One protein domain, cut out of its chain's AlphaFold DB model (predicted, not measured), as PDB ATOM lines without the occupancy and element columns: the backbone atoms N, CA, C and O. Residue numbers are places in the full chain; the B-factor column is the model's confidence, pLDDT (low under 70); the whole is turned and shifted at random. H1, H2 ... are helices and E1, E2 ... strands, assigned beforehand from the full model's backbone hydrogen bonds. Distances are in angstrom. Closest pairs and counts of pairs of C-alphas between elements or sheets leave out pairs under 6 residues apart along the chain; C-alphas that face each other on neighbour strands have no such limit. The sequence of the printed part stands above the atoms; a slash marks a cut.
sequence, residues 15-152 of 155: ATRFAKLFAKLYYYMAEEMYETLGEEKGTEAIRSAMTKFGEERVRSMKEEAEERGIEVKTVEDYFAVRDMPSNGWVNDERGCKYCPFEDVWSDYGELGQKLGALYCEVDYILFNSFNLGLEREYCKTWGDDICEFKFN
ATOM      1  N   ALA A  15     -24.967 -27.567  20.769       92.62
ATOM      2  CA  ALA A  15     -25.867 -28.702  20.591       92.62
ATOM      3  C   ALA A  15     -25.305 -29.956  21.266       92.62
ATOM      4  O   ALA A  15     -26.041 -30.649  21.959       92.62
ATOM      5  N   THR A  16     -23.992 -30.186  21.179       94.50
ATOM      6  CA  THR A  16     -23.319 -31.263  21.928       94.50
ATOM      7  C   THR A  16     -23.492 -31.098  23.441       94.50
ATOM      8  O   THR A  16     -23.798 -32.053  24.155       94.50
ATOM      9  N   ARG A  17     -23.338 -29.874  23.963       95.19
ATOM     10  CA  ARG A  17     -23.511 -29.588  25.398       95.19
ATOM     11  C   ARG A  17     -24.950 -29.808  25.854       95.19
ATOM     12  O   ARG A  17     -25.161 -30.441  26.888       95.19
ATOM     13  N   PHE A  18     -25.920 -29.293  25.098       95.75
ATOM     14  CA  PHE A  18     -27.340 -29.512  25.368       95.75
ATOM     15  C   PHE A  18     -27.699 -30.986  25.257       95.75
ATOM     16  O   PHE A  18     -28.434 -31.476  26.103       95.75
ATOM     17  N   ALA A  19     -27.116 -31.709  24.301       96.31
ATOM     18  CA  ALA A  19     -27.334 -33.134  24.154       96.31
ATOM     19  C   ALA A  19     -26.876 -33.909  25.398       96.31
ATOM     20  O   ALA A  19     -27.641 -34.685  25.963       96.31
ATOM     21  N   LYS A  20     -25.667 -33.632  25.897       97.00
ATOM     22  CA  LYS A  20     -25.152 -34.258  27.124       97.00
ATOM     23  C   LYS A  20     -25.967 -33.885  28.364       97.00
ATOM     24  O   LYS A  20     -26.244 -34.743  29.197       97.00
ATOM     25  N   LEU A  21     -26.356 -32.614  28.503       97.69
ATOM     26  CA  LEU A  21     -27.222 -32.157  29.598       97.69
ATOM     27  C   LEU A  21     -28.585 -32.853  29.558       97.69
ATOM     28  O   LEU A  21     -29.070 -33.314  30.588       97.69
ATOM     29  N   PHE A  22     -29.174 -32.958  28.369       97.81
ATOM     30  CA  PHE A  22     -30.461 -33.597  28.148       97.81
ATOM     31  C   PHE A  22     -30.402 -35.104  28.420       97.81
ATOM     32  O   PHE A  22     -31.259 -35.622  29.127       97.81
ATOM     33  N   ALA A  23     -29.351 -35.792  27.965       98.19
ATOM     34  CA  ALA A  23     -29.129 -37.206  28.259       98.19
ATOM     35  C   ALA A  23     -29.001 -37.478  29.767       98.19
ATOM     36  O   ALA A  23     -29.578 -38.448  30.259       98.19
ATOM     37  N   LYS A  24     -28.306 -36.601  30.512       98.50
ATOM     38  CA  LYS A  24     -28.216 -36.684  31.981       98.50
ATOM     39  C   LYS A  24     -29.562 -36.433  32.656       98.50
ATOM     40  O   LYS A  24     -29.920 -37.168  33.569       98.50
ATOM     41  N   LEU A  25     -30.303 -35.416  32.214       98.75
ATOM     42  CA  LEU A  25     -31.642 -35.127  32.734       98.75
ATOM     43  C   LEU A  25     -32.577 -36.323  32.528       98.75
ATOM     44  O   LEU A  25     -33.219 -36.760  33.480       98.75
ATOM     45  N   TYR A  26     -32.615 -36.864  31.307       98.75
ATOM     46  CA  TYR A  26     -33.387 -38.059  30.989       98.75
ATOM     47  C   TYR A  26     -32.995 -39.227  31.893       98.75
ATOM     48  O   TYR A  26     -33.878 -39.836  32.487       98.75
ATOM     49  N   TYR A  27     -31.691 -39.501  32.031       98.75
ATOM     50  CA  TYR A  27     -31.200 -40.597  32.862       98.75
ATOM     51  C   TYR A  27     -31.733 -40.501  34.290       98.75
ATOM     52  O   TYR A  27     -32.376 -41.438  34.742       98.75
ATOM     53  N   TYR A  28     -31.549 -39.365  34.972       98.81
ATOM     54  CA  TYR A  28     -31.987 -39.233  36.365       98.81
ATOM     55  C   TYR A  28     -33.508 -39.320  36.518       98.81
ATOM     56  O   TYR A  28     -33.999 -39.881  37.491       98.81
ATOM     57  N   MET A  29     -34.273 -38.797  35.555       98.81
ATOM     58  CA  MET A  29     -35.727 -38.953  35.572       98.81
ATOM     59  C   MET A  29     -36.154 -40.408  35.367       98.81
ATOM     60  O   MET A  29     -37.071 -40.877  36.036       98.81
ATOM     61  N   ALA A  30     -35.518 -41.111  34.431       98.75
ATOM     62  CA  ALA A  30     -35.818 -42.503  34.130       98.75
ATOM     63  C   ALA A  30     -35.381 -43.432  35.271       98.75
ATOM     64  O   ALA A  30     -36.136 -44.321  35.645       98.75
ATOM     65  N   GLU A  31     -34.206 -43.200  35.856       98.75
ATOM     66  CA  GLU A  31     -33.687 -43.922  37.021       98.75
ATOM     67  C   GLU A  31     -34.655 -43.799  38.198       98.75
ATOM     68  O   GLU A  31     -35.111 -44.814  38.711       98.75
ATOM     69  N   GLU A  32     -35.082 -42.581  38.539       98.81
ATOM     70  CA  GLU A  32     -36.042 -42.351  39.624       98.81
ATOM     71  C   GLU A  32     -37.373 -43.085  39.383       98.81
ATOM     72  O   GLU A  32     -37.912 -43.727  40.284       98.81
ATOM     73  N   MET A  33     -37.904 -43.052  38.152       98.69
ATOM     74  CA  MET A  33     -39.108 -43.817  37.797       98.69
ATOM     75  C   MET A  33     -38.885 -45.326  37.930       98.69
ATOM     76  O   MET A  33     -39.765 -46.037  38.415       98.69
ATOM     77  N   TYR A  34     -37.727 -45.811  37.487       98.56
ATOM     78  CA  TYR A  34     -37.363 -47.221  37.500       98.56
ATOM     79  C   TYR A  34     -37.198 -47.760  38.925       98.56
ATOM     80  O   TYR A  34     -37.737 -48.818  39.251       98.56
ATOM     81  N   GLU A  35     -36.497 -47.030  39.789       98.31
ATOM     82  CA  GLU A  35     -36.233 -47.434  41.170       98.31
ATOM     83  C   GLU A  35     -37.485 -47.330  42.044       98.31
ATOM     84  O   GLU A  35     -37.815 -48.271  42.770       98.31
ATOM     85  N   THR A  36     -38.233 -46.227  41.940       98.62
ATOM     86  CA  THR A  36     -39.382 -45.967  42.818       98.62
ATOM     87  C   THR A  36     -40.608 -46.812  42.458       98.62
ATOM     88  O   THR A  36     -41.354 -47.234  43.346       98.62
ATOM     89  N   LEU A  37     -40.841 -47.093  41.170       98.56
ATOM     90  CA  LEU A  37     -41.980 -47.911  40.725       98.56
ATOM     91  C   LEU A  37     -41.634 -49.402  40.592       98.56
ATOM     92  O   LEU A  37     -42.542 -50.228  40.446       98.56
ATOM     93  N   GLY A  38     -40.346 -49.742  40.654       98.19
ATOM     94  CA  GLY A  38     -39.820 -51.055  40.308       98.19
ATOM     95  C   GLY A  38     -39.715 -51.259  38.795       98.19
ATOM     96  O   GLY A  38     -40.321 -50.544  37.999       98.19
ATOM     97  N   GLU A  39     -38.963 -52.283  38.396       97.38
ATOM     98  CA  GLU A  39     -38.551 -52.506  37.005       97.38
ATOM     99  C   GLU A  39     -39.702 -52.500  35.988       97.38
ATOM    100  O   GLU A  39     -39.630 -51.786  34.987       97.38
ATOM    101  N   GLU A  40     -40.764 -53.272  36.231       98.31
ATOM    102  CA  GLU A  40     -41.872 -53.434  35.280       98.31
ATOM    103  C   GLU A  40     -42.642 -52.118  35.080       98.31
ATOM    104  O   GLU A  40     -42.715 -51.591  33.967       98.31
ATOM    105  N   LYS A  41     -43.158 -51.544  36.173       98.69
ATOM    106  CA  LYS A  41     -43.961 -50.312  36.136       98.69
ATOM    107  C   LYS A  41     -43.131 -49.082  35.790       98.69
ATOM    108  O   LYS A  41     -43.630 -48.175  35.130       98.69
ATOM    109  N   GLY A  42     -41.873 -49.045  36.220       98.75
ATOM    110  CA  GLY A  42     -40.934 -47.991  35.864       98.75
ATOM    111  C   GLY A  42     -40.645 -47.988  34.369       98.75
ATOM    112  O   GLY A  42     -40.776 -46.951  33.722       98.75
ATOM    113  N   THR A  43     -40.358 -49.157  33.786       98.69
ATOM    114  CA  THR A  43     -40.163 -49.299  32.333       98.69
ATOM    115  C   THR A  43     -41.413 -48.885  31.552       98.69
ATOM    116  O   THR A  43     -41.302 -48.161  30.562       98.69
ATOM    117  N   GLU A  44     -42.606 -49.295  31.995       98.69
ATOM    118  CA  GLU A  44     -43.874 -48.885  31.377       98.69
ATOM    119  C   GLU A  44     -44.072 -47.362  31.433       98.69
ATOM    120  O   GLU A  44     -44.411 -46.737  30.424       98.69
ATOM    121  N   ALA A  45     -43.808 -46.744  32.588       98.75
ATOM    122  CA  ALA A  45     -43.913 -45.300  32.763       98.75
ATOM    123  C   ALA A  45     -42.942 -44.539  31.847       98.75
ATOM    124  O   ALA A  45     -43.347 -43.579  31.184       98.75
ATOM    125  N   ILE A  46     -41.688 -44.997  31.751       98.81
ATOM    126  CA  ILE A  46     -40.671 -44.410  30.870       98.81
ATOM    127  C   ILE A  46     -41.110 -44.520  29.410       98.81
ATOM    128  O   ILE A  46     -41.110 -43.512  28.704       98.81
ATOM    129  N   ARG A  47     -41.541 -45.705  28.958       98.62
ATOM    130  CA  ARG A  47     -42.039 -45.896  27.586       98.62
ATOM    131  C   ARG A  47     -43.227 -44.996  27.287       98.62
ATOM    132  O   ARG A  47     -43.220 -44.316  26.271       98.62
ATOM    133  N   SER A  48     -44.201 -44.912  28.195       98.62
ATOM    134  CA  SER A  48     -45.349 -44.011  28.041       98.62
ATOM    135  C   SER A  48     -44.919 -42.549  27.884       98.62
ATOM    136  O   SER A  48     -45.463 -41.826  27.045       98.62
ATOM    137  N   ALA A  49     -43.929 -42.103  28.664       98.69
ATOM    138  CA  ALA A  49     -43.369 -40.761  28.543       98.69
ATOM    139  C   ALA A  49     -42.647 -40.557  27.200       98.69
ATOM    140  O   ALA A  49     -42.853 -39.529  26.556       98.69
ATOM    141  N   MET A  50     -41.853 -41.535  26.750       98.56
ATOM    142  CA  MET A  50     -41.153 -41.480  25.460       98.56
ATOM    143  C   MET A  50     -42.117 -41.497  24.275       98.56
ATOM    144  O   MET A  50     -41.898 -40.760  23.317       98.56
ATOM    145  N   THR A  51     -43.221 -42.244  24.361       98.56
ATOM    146  CA  THR A  51     -44.284 -42.224  23.350       98.56
ATOM    147  C   THR A  51     -44.890 -40.837  23.209       98.56
ATOM    148  O   THR A  51     -44.867 -40.273  22.119       98.56
ATOM    149  N   LYS A  52     -45.339 -40.237  24.318       98.69
ATOM    150  CA  LYS A  52     -45.920 -38.883  24.313       98.69
ATOM    151  C   LYS A  52     -44.929 -37.836  23.805       98.69
ATOM    152  O   LYS A  52     -45.303 -36.945  23.049       98.69
ATOM    153  N   PHE A  53     -43.665 -37.947  24.211       98.50
ATOM    154  CA  PHE A  53     -42.600 -37.067  23.741       98.50
ATOM    155  C   PHE A  53     -42.362 -37.208  22.231       98.50
ATOM    156  O   PHE A  53     -42.276 -36.203  21.530       98.50
ATOM    157  N   GLY A  54     -42.300 -38.438  21.714       98.56
ATOM    158  CA  GLY A  54     -42.162 -38.707  20.284       98.56
ATOM    159  C   GLY A  54     -43.342 -38.183  19.466       98.56
ATOM    160  O   GLY A  54     -43.131 -37.522  18.455       98.56
ATOM    161  N   GLU A  55     -44.573 -38.414  19.923       98.62
ATOM    162  CA  GLU A  55     -45.794 -37.920  19.270       98.62
ATOM    163  C   GLU A  55     -45.839 -36.388  19.198       98.62
ATOM    164  O   GLU A  55     -46.216 -35.830  18.168       98.62
ATOM    165  N   GLU A  56     -45.415 -35.698  20.261       98.56
ATOM    166  CA  GLU A  56     -45.343 -34.236  20.269       98.56
ATOM    167  C   GLU A  56     -44.323 -33.704  19.261       98.56
ATOM    168  O   GLU A  56     -44.617 -32.778  18.503       98.56
ATOM    169  N   ARG A  57     -43.148 -34.336  19.184       98.31
ATOM    170  CA  ARG A  57     -42.133 -33.997  18.177       98.31
ATOM    171  C   ARG A  57     -42.653 -34.223  16.763       98.31
ATOM    172  O   ARG A  57     -42.515 -33.346  15.918       98.31
ATOM    173  N   VAL A  58     -43.312 -35.356  16.507       98.62
ATOM    174  CA  VAL A  58     -43.950 -35.637  15.211       98.62
ATOM    175  C   VAL A  58     -44.951 -34.548  14.842       98.62
ATOM    176  O   VAL A  58     -44.947 -34.102  13.697       98.62
ATOM    177  N   ARG A  59     -45.793 -34.117  15.788       98.62
ATOM    178  CA  ARG A  59     -46.768 -33.041  15.569       98.62
ATOM    179  C   ARG A  59     -46.070 -31.761  15.107       98.62
ATOM    180  O   ARG A  59     -46.427 -31.238  14.059       98.62
ATOM    181  N   SER A  60     -45.040 -31.333  15.838       98.56
ATOM    182  CA  SER A  60     -44.279 -30.120  15.526       98.56
ATOM    183  C   SER A  60     -43.557 -30.206  14.175       98.56
ATOM    184  O   SER A  60     -43.629 -29.269  13.388       98.56
ATOM    185  N   MET A  61     -42.924 -31.340  13.852       98.50
ATOM    186  CA  MET A  61     -42.240 -31.515  12.561       98.50
ATOM    187  C   MET A  61     -43.225 -31.569  11.380       98.50
ATOM    188  O   MET A  61     -42.901 -31.118  10.284       98.50
ATOM    189  N   LYS A  62     -44.433 -32.121  11.575       98.31
ATOM    190  CA  LYS A  62     -45.488 -32.122  10.546       98.31
ATOM    191  C   LYS A  62     -46.072 -30.730  10.319       98.31
ATOM    192  O   LYS A  62     -46.325 -30.382   9.172       98.31
ATOM    193  N   GLU A  63     -46.252 -29.955  11.385       98.50
ATOM    194  CA  GLU A  63     -46.657 -28.548  11.308       98.50
ATOM    195  C   GLU A  63     -45.625 -27.732  10.519       98.50
ATOM    196  O   GLU A  63     -45.982 -27.087   9.538       98.50
ATOM    197  N   GLU A  64     -44.332 -27.868  10.835       98.06
ATOM    198  CA  GLU A  64     -43.261 -27.225  10.064       98.06
ATOM    199  C   GLU A  64     -43.270 -27.655   8.583       98.06
ATOM    200  O   GLU A  64     -43.098 -26.826   7.684       98.06
ATOM    201  N   ALA A  65     -43.458 -28.951   8.309       98.25
ATOM    202  CA  ALA A  65     -43.531 -29.461   6.943       98.25
ATOM    203  C   ALA A  65     -44.689 -28.816   6.161       98.25
ATOM    204  O   ALA A  65     -44.494 -28.403   5.017       98.25
ATOM    205  N   GLU A  66     -45.864 -28.671   6.778       98.31
ATOM    206  CA  GLU A  66     -47.023 -27.997   6.184       98.31
ATOM    207  C   GLU A  66     -46.751 -26.505   5.939       98.31
ATOM    208  O   GLU A  66     -46.941 -26.025   4.819       98.31
ATOM    209  N   GLU A  67     -46.225 -25.789   6.936       98.44
ATOM    210  CA  GLU A  67     -45.875 -24.364   6.835       98.44
ATOM    211  C   GLU A  67     -44.876 -24.081   5.705       98.44
ATOM    212  O   GLU A  67     -44.958 -23.058   5.019       98.44
ATOM    213  N   ARG A  68     -43.929 -25.000   5.497       98.19
ATOM    214  CA  ARG A  68     -42.887 -24.898   4.468       98.19
ATOM    215  C   ARG A  68     -43.290 -25.522   3.129       98.19
ATOM    216  O   ARG A  68     -42.516 -25.420   2.177       98.19
ATOM    217  N   GLY A  69     -44.460 -26.155   3.036       97.94
ATOM    218  CA  GLY A  69     -44.923 -26.855   1.835       97.94
ATOM    219  C   GLY A  69     -44.055 -28.059   1.444       97.94
ATOM    220  O   GLY A  69     -43.889 -28.335   0.257       97.94
ATOM    221  N   ILE A  70     -43.464 -28.746   2.425       97.50
ATOM    222  CA  ILE A  70     -42.603 -29.918   2.234       97.50
ATOM    223  C   ILE A  70     -43.442 -31.185   2.394       97.50
ATOM    224  O   ILE A  70     -43.963 -31.479   3.467       97.50
ATOM    225  N   GLU A  71     -43.530 -31.979   1.333       96.38
ATOM    226  CA  GLU A  71     -44.114 -33.316   1.397       96.38
ATOM    227  C   GLU A  71     -43.013 -34.342   1.686       96.38
ATOM    228  O   GLU A  71     -42.148 -34.588   0.848       96.38
ATOM    229  N   VAL A  72     -43.040 -34.951   2.872       95.88
ATOM    230  CA  VAL A  72     -42.011 -35.912   3.290       95.88
ATOM    231  C   VAL A  72     -42.279 -37.285   2.672       95.88
ATOM    232  O   VAL A  72     -43.189 -37.995   3.099       95.88
ATOM    233  N   LYS A  73     -41.484 -37.660   1.664       93.38
ATOM    234  CA  LYS A  73     -41.570 -38.956   0.961       93.38
ATOM    235  C   LYS A  73     -40.305 -39.792   1.088       93.38
ATOM    236  O   LYS A  73     -40.346 -41.011   0.928       93.38
ATOM    237  N   THR A  74     -39.185 -39.128   1.329       94.50
ATOM    238  CA  THR A  74     -37.855 -39.720   1.386       94.50
ATOM    239  C   THR A  74     -37.189 -39.431   2.726       94.50
ATOM    240  O   THR A  74     -37.650 -38.605   3.518       94.50
ATOM    241  N   VAL A  75     -36.083 -40.125   2.989       92.19
ATOM    242  CA  VAL A  75     -35.257 -39.885   4.177       92.19
ATOM    243  C   VAL A  75     -34.646 -38.480   4.119       92.19
ATOM    244  O   VAL A  75     -34.552 -37.794   5.136       92.19
ATOM    245  N   GLU A  76     -34.294 -38.021   2.922       93.38
ATOM    246  CA  GLU A  76     -33.786 -36.680   2.657       93.38
ATOM    247  C   GLU A  76     -34.816 -35.600   3.020       93.38
ATOM    248  O   GLU A  76     -34.464 -34.636   3.703       93.38
ATOM    249  N   ASP A  77     -36.087 -35.784   2.643       95.44
ATOM    250  CA  ASP A  77     -37.162 -34.845   3.000       95.44
ATOM    251  C   ASP A  77     -37.380 -34.792   4.516       95.44
ATOM    252  O   ASP A  77     -37.572 -33.720   5.086       95.44
ATOM    253  N   TYR A  78     -37.312 -35.945   5.191       95.81
ATOM    254  CA  TYR A  78     -37.423 -36.003   6.647       95.81
ATOM    255  C   TYR A  78     -36.303 -35.208   7.318       95.81
ATOM    256  O   TYR A  78     -36.558 -34.431   8.236       95.81
ATOM    257  N   PHE A  79     -35.064 -35.337   6.837       93.62
ATOM    258  CA  PHE A  79     -33.951 -34.553   7.368       93.62
ATOM    259  C   PHE A  79     -34.091 -33.047   7.116       93.62
ATOM    260  O   PHE A  79     -33.458 -32.270   7.832       93.62
ATOM    261  N   ALA A  80     -34.937 -32.618   6.175       95.19
ATOM    262  CA  ALA A  80     -35.241 -31.204   5.971       95.19
ATOM    263  C   ALA A  80     -36.139 -30.605   7.068       95.19
ATOM    264  O   ALA A  80     -36.126 -29.383   7.220       95.19
ATOM    265  N   VAL A  81     -36.886 -31.432   7.811       96.69
ATOM    266  CA  VAL A  81     -37.811 -31.029   8.897       96.69
ATOM    267  C   VAL A  81     -37.466 -31.668  10.248       96.69
ATOM    268  O   VAL A  81     -38.223 -31.571  11.208       96.69
ATOM    269  N   ARG A  82     -36.328 -32.368  10.339       95.12
ATOM    270  CA  ARG A  82     -35.884 -33.002  11.582       95.12
ATOM    271  C   ARG A  82     -35.516 -31.928  12.603       95.12
ATOM    272  O   ARG A  82     -34.592 -31.147  12.388       95.12
ATOM    273  N   ASP A  83     -36.174 -31.972  13.752       94.19
ATOM    274  CA  ASP A  83     -35.998 -31.027  14.860       94.19
ATOM    275  C   ASP A  83     -34.639 -31.147  15.584       94.19
ATOM    276  O   ASP A  83     -34.084 -30.163  16.077       94.19
ATOM    277  N   MET A  84     -34.071 -32.351  15.660       92.00
ATOM    278  CA  MET A  84     -32.803 -32.598  16.343       92.00
ATOM    279  C   MET A  84     -31.618 -32.229  15.438       92.00
ATOM    280  O   MET A  84     -31.542 -32.726  14.314       92.00
ATOM    281  N   PRO A  85     -30.631 -31.441  15.893       88.19
ATOM    282  CA  PRO A  85     -29.512 -31.025  15.049       88.19
ATOM    283  C   PRO A  85     -28.463 -32.140  14.863       88.19
ATOM    284  O   PRO A  85     -28.338 -33.037  15.690       88.19
ATOM    285  N   SER A  86     -27.699 -32.106  13.763       83.44
ATOM    286  CA  SER A  86     -26.692 -33.144  13.437       83.44
ATOM    287  C   SER A  86     -25.291 -32.880  14.008       83.44
ATOM    288  O   SER A  86     -24.473 -33.790  14.051       83.44
ATOM    289  N   ASN A  87     -24.987 -31.654  14.438       87.94
ATOM    290  CA  ASN A  87     -23.633 -31.181  14.782       87.94
ATOM    291  C   ASN A  87     -23.041 -31.735  16.096       87.94
ATOM    292  O   ASN A  87     -21.921 -31.369  16.441       87.94
ATOM    293  N   GLY A  88     -23.753 -32.612  16.813       86.75
ATOM    294  CA  GLY A  88     -23.247 -33.316  18.003       86.75
ATOM    295  C   GLY A  88     -22.972 -34.811  17.817       86.75
ATOM    296  O   GLY A  88     -22.461 -35.448  18.734       86.75
ATOM    297  N   TRP A  89     -23.299 -35.370  16.650       92.44
ATOM    298  CA  TRP A  89     -23.156 -36.789  16.331       92.44
ATOM    299  C   TRP A  89     -22.063 -36.976  15.277       92.44
ATOM    300  O   TRP A  89     -21.875 -36.121  14.412       92.44
ATOM    301  N   VAL A  90     -21.355 -38.105  15.322       93.19
ATOM    302  CA  VAL A  90     -20.441 -38.501  14.237       93.19
ATOM    303  C   VAL A  90     -21.079 -39.654  13.486       93.19
ATOM    304  O   VAL A  90     -21.171 -40.759  14.017       93.19
ATOM    305  N   ASN A  91     -21.502 -39.381  12.256       91.44
ATOM    306  CA  ASN A  91     -22.166 -40.344  11.384       91.44
ATOM    307  C   ASN A  91     -21.258 -40.737  10.213       91.44
ATOM    308  O   ASN A  91     -20.448 -39.930   9.752       91.44
ATOM    309  N   ASP A  92     -21.424 -41.959   9.720       89.75
ATOM    310  CA  ASP A  92     -20.914 -42.427   8.435       89.75
ATOM    311  C   ASP A  92     -22.055 -43.007   7.578       89.75
ATOM    312  O   ASP A  92     -23.231 -42.833   7.892       89.75
ATOM    313  N   GLU A  93     -21.708 -43.667   6.473       86.38
ATOM    314  CA  GLU A  93     -22.671 -44.271   5.544       86.38
ATOM    315  C   GLU A  93     -23.515 -45.403   6.154       86.38
ATOM    316  O   GLU A  93     -24.604 -45.681   5.655       86.38
ATOM    317  N   ARG A  94     -23.041 -46.047   7.228       86.00
ATOM    318  CA  ARG A  94     -23.755 -47.129   7.917       86.00
ATOM    319  C   ARG A  94     -24.638 -46.584   9.039       86.00
ATOM    320  O   ARG A  94     -25.719 -47.114   9.288       86.00
ATOM    321  N   GLY A  95     -24.195 -45.537   9.729       91.25
ATOM    322  CA  GLY A  95     -24.981 -44.912  10.786       91.25
ATOM    323  C   GLY A  95     -24.163 -44.056  11.743       91.25
ATOM    324  O   GLY A  95     -23.166 -43.439  11.381       91.25
ATOM    325  N   CYS A  96     -24.607 -43.989  12.992       94.56
ATOM    326  CA  CYS A  96     -24.009 -43.141  14.015       94.56
ATOM    327  C   CYS A  96     -22.897 -43.875  14.777       94.56
ATOM    328  O   CYS A  96     -23.172 -44.783  15.566       94.56
ATOM    329  N   LYS A  97     -21.642 -43.451  14.581       94.94
ATOM    330  CA  LYS A  97     -20.455 -43.952  15.296       94.94
ATOM    331  C   LYS A  97     -20.257 -43.305  16.664       94.94
ATOM    332  O   LYS A  97     -19.791 -43.969  17.590       94.94
ATOM    333  N   TYR A  98     -20.607 -42.026  16.802       94.44
ATOM    334  CA  TYR A  98     -20.583 -41.318  18.084       94.44
ATOM    335  C   TYR A  98     -21.934 -40.676  18.376       94.44
ATOM    336  O   TYR A  98     -22.383 -39.801  17.632       94.44
ATOM    337  N   CYS A  99     -22.529 -41.086  19.495       95.31
ATOM    338  CA  CYS A  99     -23.770 -40.548  20.026       95.31
ATOM    339  C   CYS A  99     -23.491 -39.912  21.399       95.31
ATOM    340  O   CYS A  99     -23.131 -40.641  22.324       95.31
ATOM    341  N   PRO A 100     -23.691 -38.595  21.583       95.88
ATOM    342  CA  PRO A 100     -23.457 -37.936  22.867       95.88
ATOM    343  C   PRO A 100     -24.426 -38.397  23.963       95.88
ATOM    344  O   PRO A 100     -24.143 -38.198  25.140       95.88
ATOM    345  N   PHE A 101     -25.574 -38.981  23.598       97.44
ATOM    346  CA  PHE A 101     -26.502 -39.546  24.578       97.44
ATOM    347  C   PHE A 101     -25.978 -40.859  25.139       97.44
ATOM    348  O   PHE A 101     -25.873 -41.001  26.351       97.44
ATOM    349  N   GLU A 102     -25.606 -41.789  24.261       97.19
ATOM    350  CA  GLU A 102     -25.096 -43.087  24.690       97.19
ATOM    351  C   GLU A 102     -23.759 -42.954  25.427       97.19
ATOM    352  O   GLU A 102     -23.628 -43.535  26.493       97.19
ATOM    353  N   ASP A 103     -22.855 -42.081  24.974       96.38
ATOM    354  CA  ASP A 103     -21.602 -41.754  25.675       96.38
ATOM    355  C   ASP A 103     -21.851 -41.245  27.111       96.38
ATOM    356  O   ASP A 103     -21.080 -41.496  28.034       96.38
ATOM    357  N   VAL A 104     -22.962 -40.534  27.335       97.81
ATOM    358  CA  VAL A 104     -23.387 -40.132  28.681       97.81
ATOM    359  C   VAL A 104     -23.993 -41.295  29.457       97.81
ATOM    360  O   VAL A 104     -23.721 -41.419  30.646       97.81
ATOM    361  N   TRP A 105     -24.837 -42.110  28.836       98.31
ATOM    362  CA  TRP A 105     -25.513 -43.218  29.509       98.31
ATOM    363  C   TRP A 105     -24.561 -44.356  29.876       98.31
ATOM    364  O   TRP A 105     -24.717 -44.944  30.944       98.31
ATOM    365  N   SER A 106     -23.526 -44.603  29.072       97.00
ATOM    366  CA  SER A 106     -22.495 -45.601  29.354       97.00
ATOM    367  C   SER A 106     -21.721 -45.308  30.642       97.00
ATOM    368  O   SER A 106     -21.312 -46.240  31.332       97.00
ATOM    369  N   ASP A 107     -21.565 -44.032  31.024       96.81
ATOM    370  CA  ASP A 107     -20.950 -43.647  32.308       96.81
ATOM    371  C   ASP A 107     -21.752 -44.142  33.526       96.81
ATOM    372  O   ASP A 107     -21.192 -44.271  34.616       96.81
ATOM    373  N   TYR A 108     -23.051 -44.410  33.355       96.88
ATOM    374  CA  TYR A 108     -23.943 -44.933  34.393       96.88
ATOM    375  C   TYR A 108     -24.074 -46.469  34.349       96.88
ATOM    376  O   TYR A 108     -24.933 -47.052  35.010       96.88
ATOM    377  N   GLY A 109     -23.213 -47.146  33.585       96.62
ATOM    378  CA  GLY A 109     -23.137 -48.604  33.526       96.62
ATOM    379  C   GLY A 109     -24.348 -49.264  32.860       96.62
ATOM    380  O   GLY A 109     -25.004 -48.688  31.992       96.62
ATOM    381  N   GLU A 110     -24.634 -50.507  33.257       97.19
ATOM    382  CA  GLU A 110     -25.678 -51.339  32.638       97.19
ATOM    383  C   GLU A 110     -27.075 -50.720  32.746       97.19
ATOM    384  O   GLU A 110     -27.850 -50.778  31.789       97.19
ATOM    385  N   LEU A 111     -27.394 -50.085  33.882       97.81
ATOM    386  CA  LEU A 111     -28.678 -49.407  34.053       97.81
ATOM    387  C   LEU A 111     -28.792 -48.210  33.105       97.81
ATOM    388  O   LEU A 111     -29.814 -48.059  32.441       97.81
ATOM    389  N   GLY A 112     -27.730 -47.409  32.973       98.25
ATOM    390  CA  GLY A 112     -27.671 -46.319  32.001       98.25
ATOM    391  C   GLY A 112     -27.950 -46.782  30.578       98.25
ATOM    392  O   GLY A 112     -28.818 -46.213  29.918       98.25
ATOM    393  N   GLN A 113     -27.295 -47.857  30.135       98.00
ATOM    394  CA  GLN A 113     -27.526 -48.421  28.802       98.00
ATOM    395  C   GLN A 113     -28.962 -48.925  28.623       98.00
ATOM    396  O   GLN A 113     -29.611 -48.609  27.625       98.00
ATOM    397  N   LYS A 114     -29.497 -49.644  29.617       98.31
ATOM    398  CA  LYS A 114     -30.875 -50.146  29.602       98.31
ATOM    399  C   LYS A 114     -31.895 -49.016  29.477       98.31
ATOM    400  O   LYS A 114     -32.794 -49.095  28.644       98.31
ATOM    401  N   LEU A 115     -31.765 -47.969  30.291       98.69
ATOM    402  CA  LEU A 115     -32.669 -46.819  30.251       98.69
ATOM    403  C   LEU A 115     -32.476 -46.027  28.952       98.69
ATOM    404  O   LEU A 115     -33.447 -45.680  28.292       98.69
ATOM    405  N   GLY A 116     -31.234 -45.828  28.514       98.50
ATOM    406  CA  GLY A 116     -30.918 -45.213  27.227       98.50
ATOM    407  C   GLY A 116     -31.568 -45.923  26.036       98.50
ATOM    408  O   GLY A 116     -32.090 -45.270  25.132       98.50
ATOM    409  N   ALA A 117     -31.618 -47.258  26.050       98.25
ATOM    410  CA  ALA A 117     -32.307 -48.036  25.024       98.25
ATOM    411  C   ALA A 117     -33.813 -47.722  24.952       98.25
ATOM    412  O   ALA A 117     -34.352 -47.653  23.849       98.25
ATOM    413  N   LEU A 118     -34.471 -47.457  26.089       98.56
ATOM    414  CA  LEU A 118     -35.879 -47.037  26.121       98.56
ATOM    415  C   LEU A 118     -36.076 -45.656  25.490       98.56
ATOM    416  O   LEU A 118     -37.064 -45.439  24.794       98.56
ATOM    417  N   TYR A 119     -35.142 -44.719  25.689       98.62
ATOM    418  CA  TYR A 119     -35.184 -43.433  24.985       98.62
ATOM    419  C   TYR A 119     -35.077 -43.623  23.472       98.62
ATOM    420  O   TYR A 119     -35.840 -43.022  22.719       98.62
ATOM    421  N   CYS A 120     -34.140 -44.462  23.019       97.75
ATOM    422  CA  CYS A 120     -33.904 -44.720  21.599       97.75
ATOM    423  C   CYS A 120     -35.136 -45.275  20.864       97.75
ATOM    424  O   CYS A 120     -35.194 -45.170  19.639       97.75
ATOM    425  N   GLU A 121     -36.134 -45.814  21.578       97.19
ATOM    426  CA  GLU A 121     -37.414 -46.222  20.988       97.19
ATOM    427  C   GLU A 121     -38.164 -45.039  20.331       97.19
ATOM    428  O   GLU A 121     -38.964 -45.250  19.417       97.19
ATOM    429  N   VAL A 122     -37.861 -43.788  20.722       97.75
ATOM    430  CA  VAL A 122     -38.434 -42.574  20.113       97.75
ATOM    431  C   VAL A 122     -38.200 -42.517  18.605       97.75
ATOM    432  O   VAL A 122     -39.069 -42.050  17.873       97.75
ATOM    433  N   ASP A 123     -37.072 -43.041  18.122       96.44
ATOM    434  CA  ASP A 123     -36.726 -43.013  16.703       96.44
ATOM    435  C   ASP A 123     -37.772 -43.755  15.861       96.44
ATOM    436  O   ASP A 123     -38.199 -43.244  14.827       96.44
ATOM    437  N   TYR A 124     -38.273 -44.905  16.330       96.75
ATOM    438  CA  TYR A 124     -39.320 -45.648  15.619       96.75
ATOM    439  C   TYR A 124     -40.611 -44.836  15.498       96.75
ATOM    440  O   TYR A 124     -41.249 -44.859  14.449       96.75
ATOM    441  N   ILE A 125     -40.983 -44.079  16.534       97.56
ATOM    442  CA  ILE A 125     -42.163 -43.205  16.495       97.56
ATOM    443  C   ILE A 125     -41.967 -42.107  15.453       97.56
ATOM    444  O   ILE A 125     -42.861 -41.873  14.635       97.56
ATOM    445  N   LEU A 126     -40.798 -41.458  15.468       97.62
ATOM    446  CA  LEU A 126     -40.493 -40.381  14.535       97.62
ATOM    447  C   LEU A 126     -40.545 -40.889  13.096       97.62
ATOM    448  O   LEU A 126     -41.341 -40.382  12.316       97.62
ATOM    449  N   PHE A 127     -39.751 -41.898  12.740       95.94
ATOM    450  CA  PHE A 127     -39.627 -42.336  11.351       95.94
ATOM    451  C   PHE A 127     -40.902 -43.006  10.819       95.94
ATOM    452  O   PHE A 127     -41.348 -42.682   9.715       95.94
ATOM    453  N   ASN A 128     -41.557 -43.867  11.607       95.62
ATOM    454  CA  ASN A 128     -42.789 -44.533  11.168       95.62
ATOM    455  C   ASN A 128     -43.924 -43.525  10.925       95.62
ATOM    456  O   ASN A 128     -44.734 -43.719  10.024       95.62
ATOM    457  N   SER A 129     -43.958 -42.408  11.660       96.62
ATOM    458  CA  SER A 129     -44.967 -41.359  11.463       96.62
ATOM    459  C   SER A 129     -44.870 -40.632  10.116       96.62
ATOM    460  O   SER A 129     -45.824 -39.942   9.739       96.62
ATOM    461  N   PHE A 130     -43.746 -40.783   9.409       96.19
ATOM    462  CA  PHE A 130     -43.514 -40.297   8.046       96.19
ATOM    463  C   PHE A 130     -43.420 -41.445   7.024       96.19
ATOM    464  O   PHE A 130     -42.899 -41.243   5.932       96.19
ATOM    465  N   ASN A 131     -43.911 -42.651   7.349       95.56
ATOM    466  CA  ASN A 131     -43.798 -43.848   6.501       95.56
ATOM    467  C   ASN A 131     -42.346 -44.239   6.151       95.56
ATOM    468  O   ASN A 131     -42.095 -44.871   5.122       95.56
ATOM    469  N   LEU A 132     -41.381 -43.889   7.006       94.44
ATOM    470  CA  LEU A 132     -39.961 -44.208   6.840       94.44
ATOM    471  C   LEU A 132     -39.550 -45.382   7.735       94.44
ATOM    472  O   LEU A 132     -38.583 -45.262   8.481       94.44
ATOM    473  N   GLY A 133     -40.298 -46.491   7.681       93.00
ATOM    474  CA  GLY A 133     -40.138 -47.658   8.558       93.00
ATOM    475  C   GLY A 133     -38.689 -47.935   8.972       93.00
ATOM    476  O   GLY A 133     -37.834 -48.101   8.106       93.00
ATOM    477  N   LEU A 134     -38.396 -47.971  10.274       93.31
ATOM    478  CA  LEU A 134     -37.030 -48.156  10.780       93.31
ATOM    479  C   LEU A 134     -36.793 -49.598  11.246       93.31
ATOM    480  O   LEU A 134     -37.492 -50.100  12.123       93.31
ATOM    481  N   GLU A 135     -35.741 -50.226  10.728       92.88
ATOM    482  CA  GLU A 135     -35.167 -51.473  11.237       92.88
ATOM    483  C   GLU A 135     -33.762 -51.213  11.803       92.88
ATOM    484  O   GLU A 135     -32.981 -50.423  11.262       92.88
ATOM    485  N   ARG A 136     -33.433 -51.884  12.911       91.44
ATOM    486  CA  ARG A 136     -32.113 -51.813  13.547       91.44
ATOM    487  C   ARG A 136     -31.603 -53.199  13.876       91.44
ATOM    488  O   ARG A 136     -32.280 -53.954  14.567       91.44
ATOM    489  N   GLU A 137     -30.397 -53.489  13.410       93.88
ATOM    490  CA  GLU A 137     -29.644 -54.685  13.793       93.88
ATOM    491  C   GLU A 137     -28.591 -54.361  14.862       93.88
ATOM    492  O   GLU A 137     -28.361 -55.179  15.742       93.88
ATOM    493  N   TYR A 138     -28.022 -53.148  14.821       96.06
ATOM    494  CA  TYR A 138     -26.976 -52.688  15.737       96.06
ATOM    495  C   TYR A 138     -27.378 -51.378  16.418       96.06
ATOM    496  O   TYR A 138     -27.841 -50.439  15.754       96.06
ATOM    497  N   CYS A 139     -27.169 -51.297  17.731       96.62
ATOM    498  CA  CYS A 139     -27.381 -50.090  18.516       96.62
ATOM    499  C   CYS A 139     -26.363 -49.987  19.651       96.62
ATOM    500  O   CYS A 139     -26.171 -50.921  20.426       96.62
ATOM    501  N   LYS A 140     -25.766 -48.807  19.828       96.56
ATOM    502  CA  LYS A 140     -24.754 -48.596  20.872       96.56
ATOM    503  C   LYS A 140     -25.277 -48.882  22.283       96.56
ATOM    504  O   LYS A 140     -24.572 -49.477  23.088       96.56
ATOM    505  N   THR A 141     -26.547 -48.570  22.554       96.75
ATOM    506  CA  THR A 141     -27.194 -48.882  23.843       96.75
ATOM    507  C   THR A 141     -27.443 -50.377  24.072       96.75
ATOM    508  O   THR A 141     -27.790 -50.775  25.180       96.75
ATOM    509  N   TRP A 142     -27.245 -51.220  23.055       95.38
ATOM    510  CA  TRP A 142     -27.247 -52.684  23.162       95.38
ATOM    511  C   TRP A 142     -25.832 -53.268  23.296       95.38
ATOM    512  O   TRP A 142     -25.678 -54.481  23.414       95.38
ATOM    513  N   GLY A 143     -24.803 -52.412  23.320       93.50
ATOM    514  CA  GLY A 143     -23.396 -52.801  23.407       93.50
ATOM    515  C   GLY A 143     -22.655 -52.825  22.067       93.50
ATOM    516  O   GLY A 143     -21.493 -53.228  22.040       93.50
ATOM    517  N   ASP A 144     -23.287 -52.395  20.971       96.50
ATOM    518  CA  ASP A 144     -22.649 -52.339  19.653       96.50
ATOM    519  C   ASP A 144     -21.746 -51.104  19.471       96.50
ATOM    520  O   ASP A 144     -21.801 -50.110  20.201       96.50
ATOM    521  N   ASP A 145     -20.908 -51.120  18.434       94.75
ATOM    522  CA  ASP A 145     -20.013 -50.004  18.115       94.75
ATOM    523  C   ASP A 145     -20.709 -48.850  17.363       94.75
ATOM    524  O   ASP A 145     -20.191 -47.727  17.336       94.75
ATOM    525  N   ILE A 146     -21.906 -49.093  16.823       95.94
ATOM    526  CA  ILE A 146     -22.657 -48.168  15.971       95.94
ATOM    527  C   ILE A 146     -24.167 -48.232  16.249       95.94
ATOM    528  O   ILE A 146     -24.699 -49.280  16.609       95.94
ATOM    529  N   CYS A 147     -24.878 -47.120  16.042       95.88
ATOM    530  CA  CYS A 147     -26.327 -47.156  15.831       95.88
ATOM    531  C   CYS A 147     -26.598 -47.168  14.329       95.88
ATOM    532  O   CYS A 147     -26.392 -46.157  13.654       95.88
ATOM    533  N   GLU A 148     -27.042 -48.307  13.810       95.50
ATOM    534  CA  GLU A 148     -27.387 -48.470  12.399       95.50
ATOM    535  C   GLU A 148     -28.842 -48.042  12.152       95.50
ATOM    536  O   GLU A 148     -29.715 -48.260  12.992       95.50
ATOM    537  N   PHE A 149     -29.109 -47.421  11.002       92.31
ATOM    538  CA  PHE A 149     -30.450 -46.976  10.617       92.31
ATOM    539  C   PHE A 149     -30.795 -47.553   9.241       92.31
ATOM    540  O   PHE A 149     -30.360 -47.026   8.219       92.31
ATOM    541  N   LYS A 150     -31.567 -48.646   9.207       93.25
ATOM    542  CA  LYS A 150     -32.058 -49.247   7.960       93.25
ATOM    543  C   LYS A 150     -33.495 -48.792   7.725       93.25
ATOM    544  O   LYS A 150     -34.398 -49.183   8.459       93.25
ATOM    545  N   PHE A 151     -33.699 -47.945   6.719       92.00
ATOM    546  CA  PHE A 151     -35.020 -47.418   6.377       92.00
ATOM    547  C   PHE A 151     -35.716 -48.289   5.328       92.00
ATOM    548  O   PHE A 151     -35.110 -48.690   4.336       92.00
ATOM    549  N   ASN A 152     -37.013 -48.510   5.516       88.44
ATOM    550  CA  ASN A 152     -37.906 -49.236   4.622       88.44
ATOM    551  C   ASN A 152     -39.115 -48.350   4.267       88.44
ATOM    552  O   ASN A 152     -40.190 -48.526   4.847       88.44
TER     553      ASN A 152
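AT A GLANCE: This is residues 15 to 152 of the 155 residues of the protein "L-2-amino-thiazoline-4-carboxylic acid hydrolase" of Tepidimicrobium sp (UniProt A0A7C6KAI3). A long straight helix, H2, runs the length of an elongated body along one side, and H1 folds back from its start to make a V with it. H5 packs across the V on both H1 and H2, H4 packs on H1 and H5 and is apart from H2, H6 packs on H2 beyond H5, H3 packs near the far end of H2, and a small hairpin, E2 and E3, lies beside H6 with E2 next to it. The printed part has 138 residues, with six named helices and three named strands in the order H1 H2 H3 E1 H4 H5 H6 E2 E3; the class is mostly helix, and the sheet, order E2 - E3, is antiparallel. It is compact, with a radius of gyration of the C-alphas of 15.3 A, and spans 45 by 29 by 28 A.

HOW THE PARTS SIT: E2, residues 132 to 135, and E3, residues 150 to 152, form an antiparallel hairpin, with N 135 and O 150 at 2.8 A and N 152 and O 133 at 2.7 A, within hydrogen-bond range. The closest C-alphas of H6, residues 122 to 128, and E2 are those of Tyr 124 and Leu 134, 5.9 A apart. H6 touches H2, residues 39 to 67, at Val 122 and Gly 54, C-alphas 5.4 A apart, at a steep tilt of 47 degrees, the same way. H2 is the hub, touching four helices. With residues 61 to 65 alone it touches H3, residues 75 to 81, about perpendicular at 81 degrees, the closest C-alphas being Met 61 and Val 81, 5.8 A. H1, residues 15 to 37, makes a helical hairpin with H2, opposite ways at 37 degrees, only just steep, closest at Tyr 34 and Gly 42, C-alphas 4.0 A apart. H5, residues 109 to 120, touches H1 about perpendicular at 75 degrees, with C-alphas of Ala 30 and Leu 115 closest at 6.6 A. H4, residues 100 to 106, makes a helical hairpin with H5, closest at Trp 105 and Gly 112, C-alphas 4.5 A apart. E1, residues 95 to 98, pairs with no named strand; its residues 95 to 96 pair with residues 147 to 148, antiparallel. Every O i to N i+4 pair is within hydrogen-bond range in H1, H2, H4, H5 and H6, and 2 of 3 in H3.

IN THESE COORDINATES: H1 begins at C-alpha 15, (-25.867, -28.702, 20.591), and is 32.2 A long. H2 is 41.9 A long and ends at C-alpha 67, (-45.875, -24.364, 6.835). H5 measures 16.5 A. E3 ends at C-alpha 152, (-37.906, -49.236, 4.622).

THE WHOLE: The C-alphas of Gly 38 and Gly 69, the two farthest apart, are 45.7 A apart. The printed part has no cut. The links H3 to E1 and E2 to E3 are long. Mean pLDDT of the printed part is 96.1, and no printed residue is under 70.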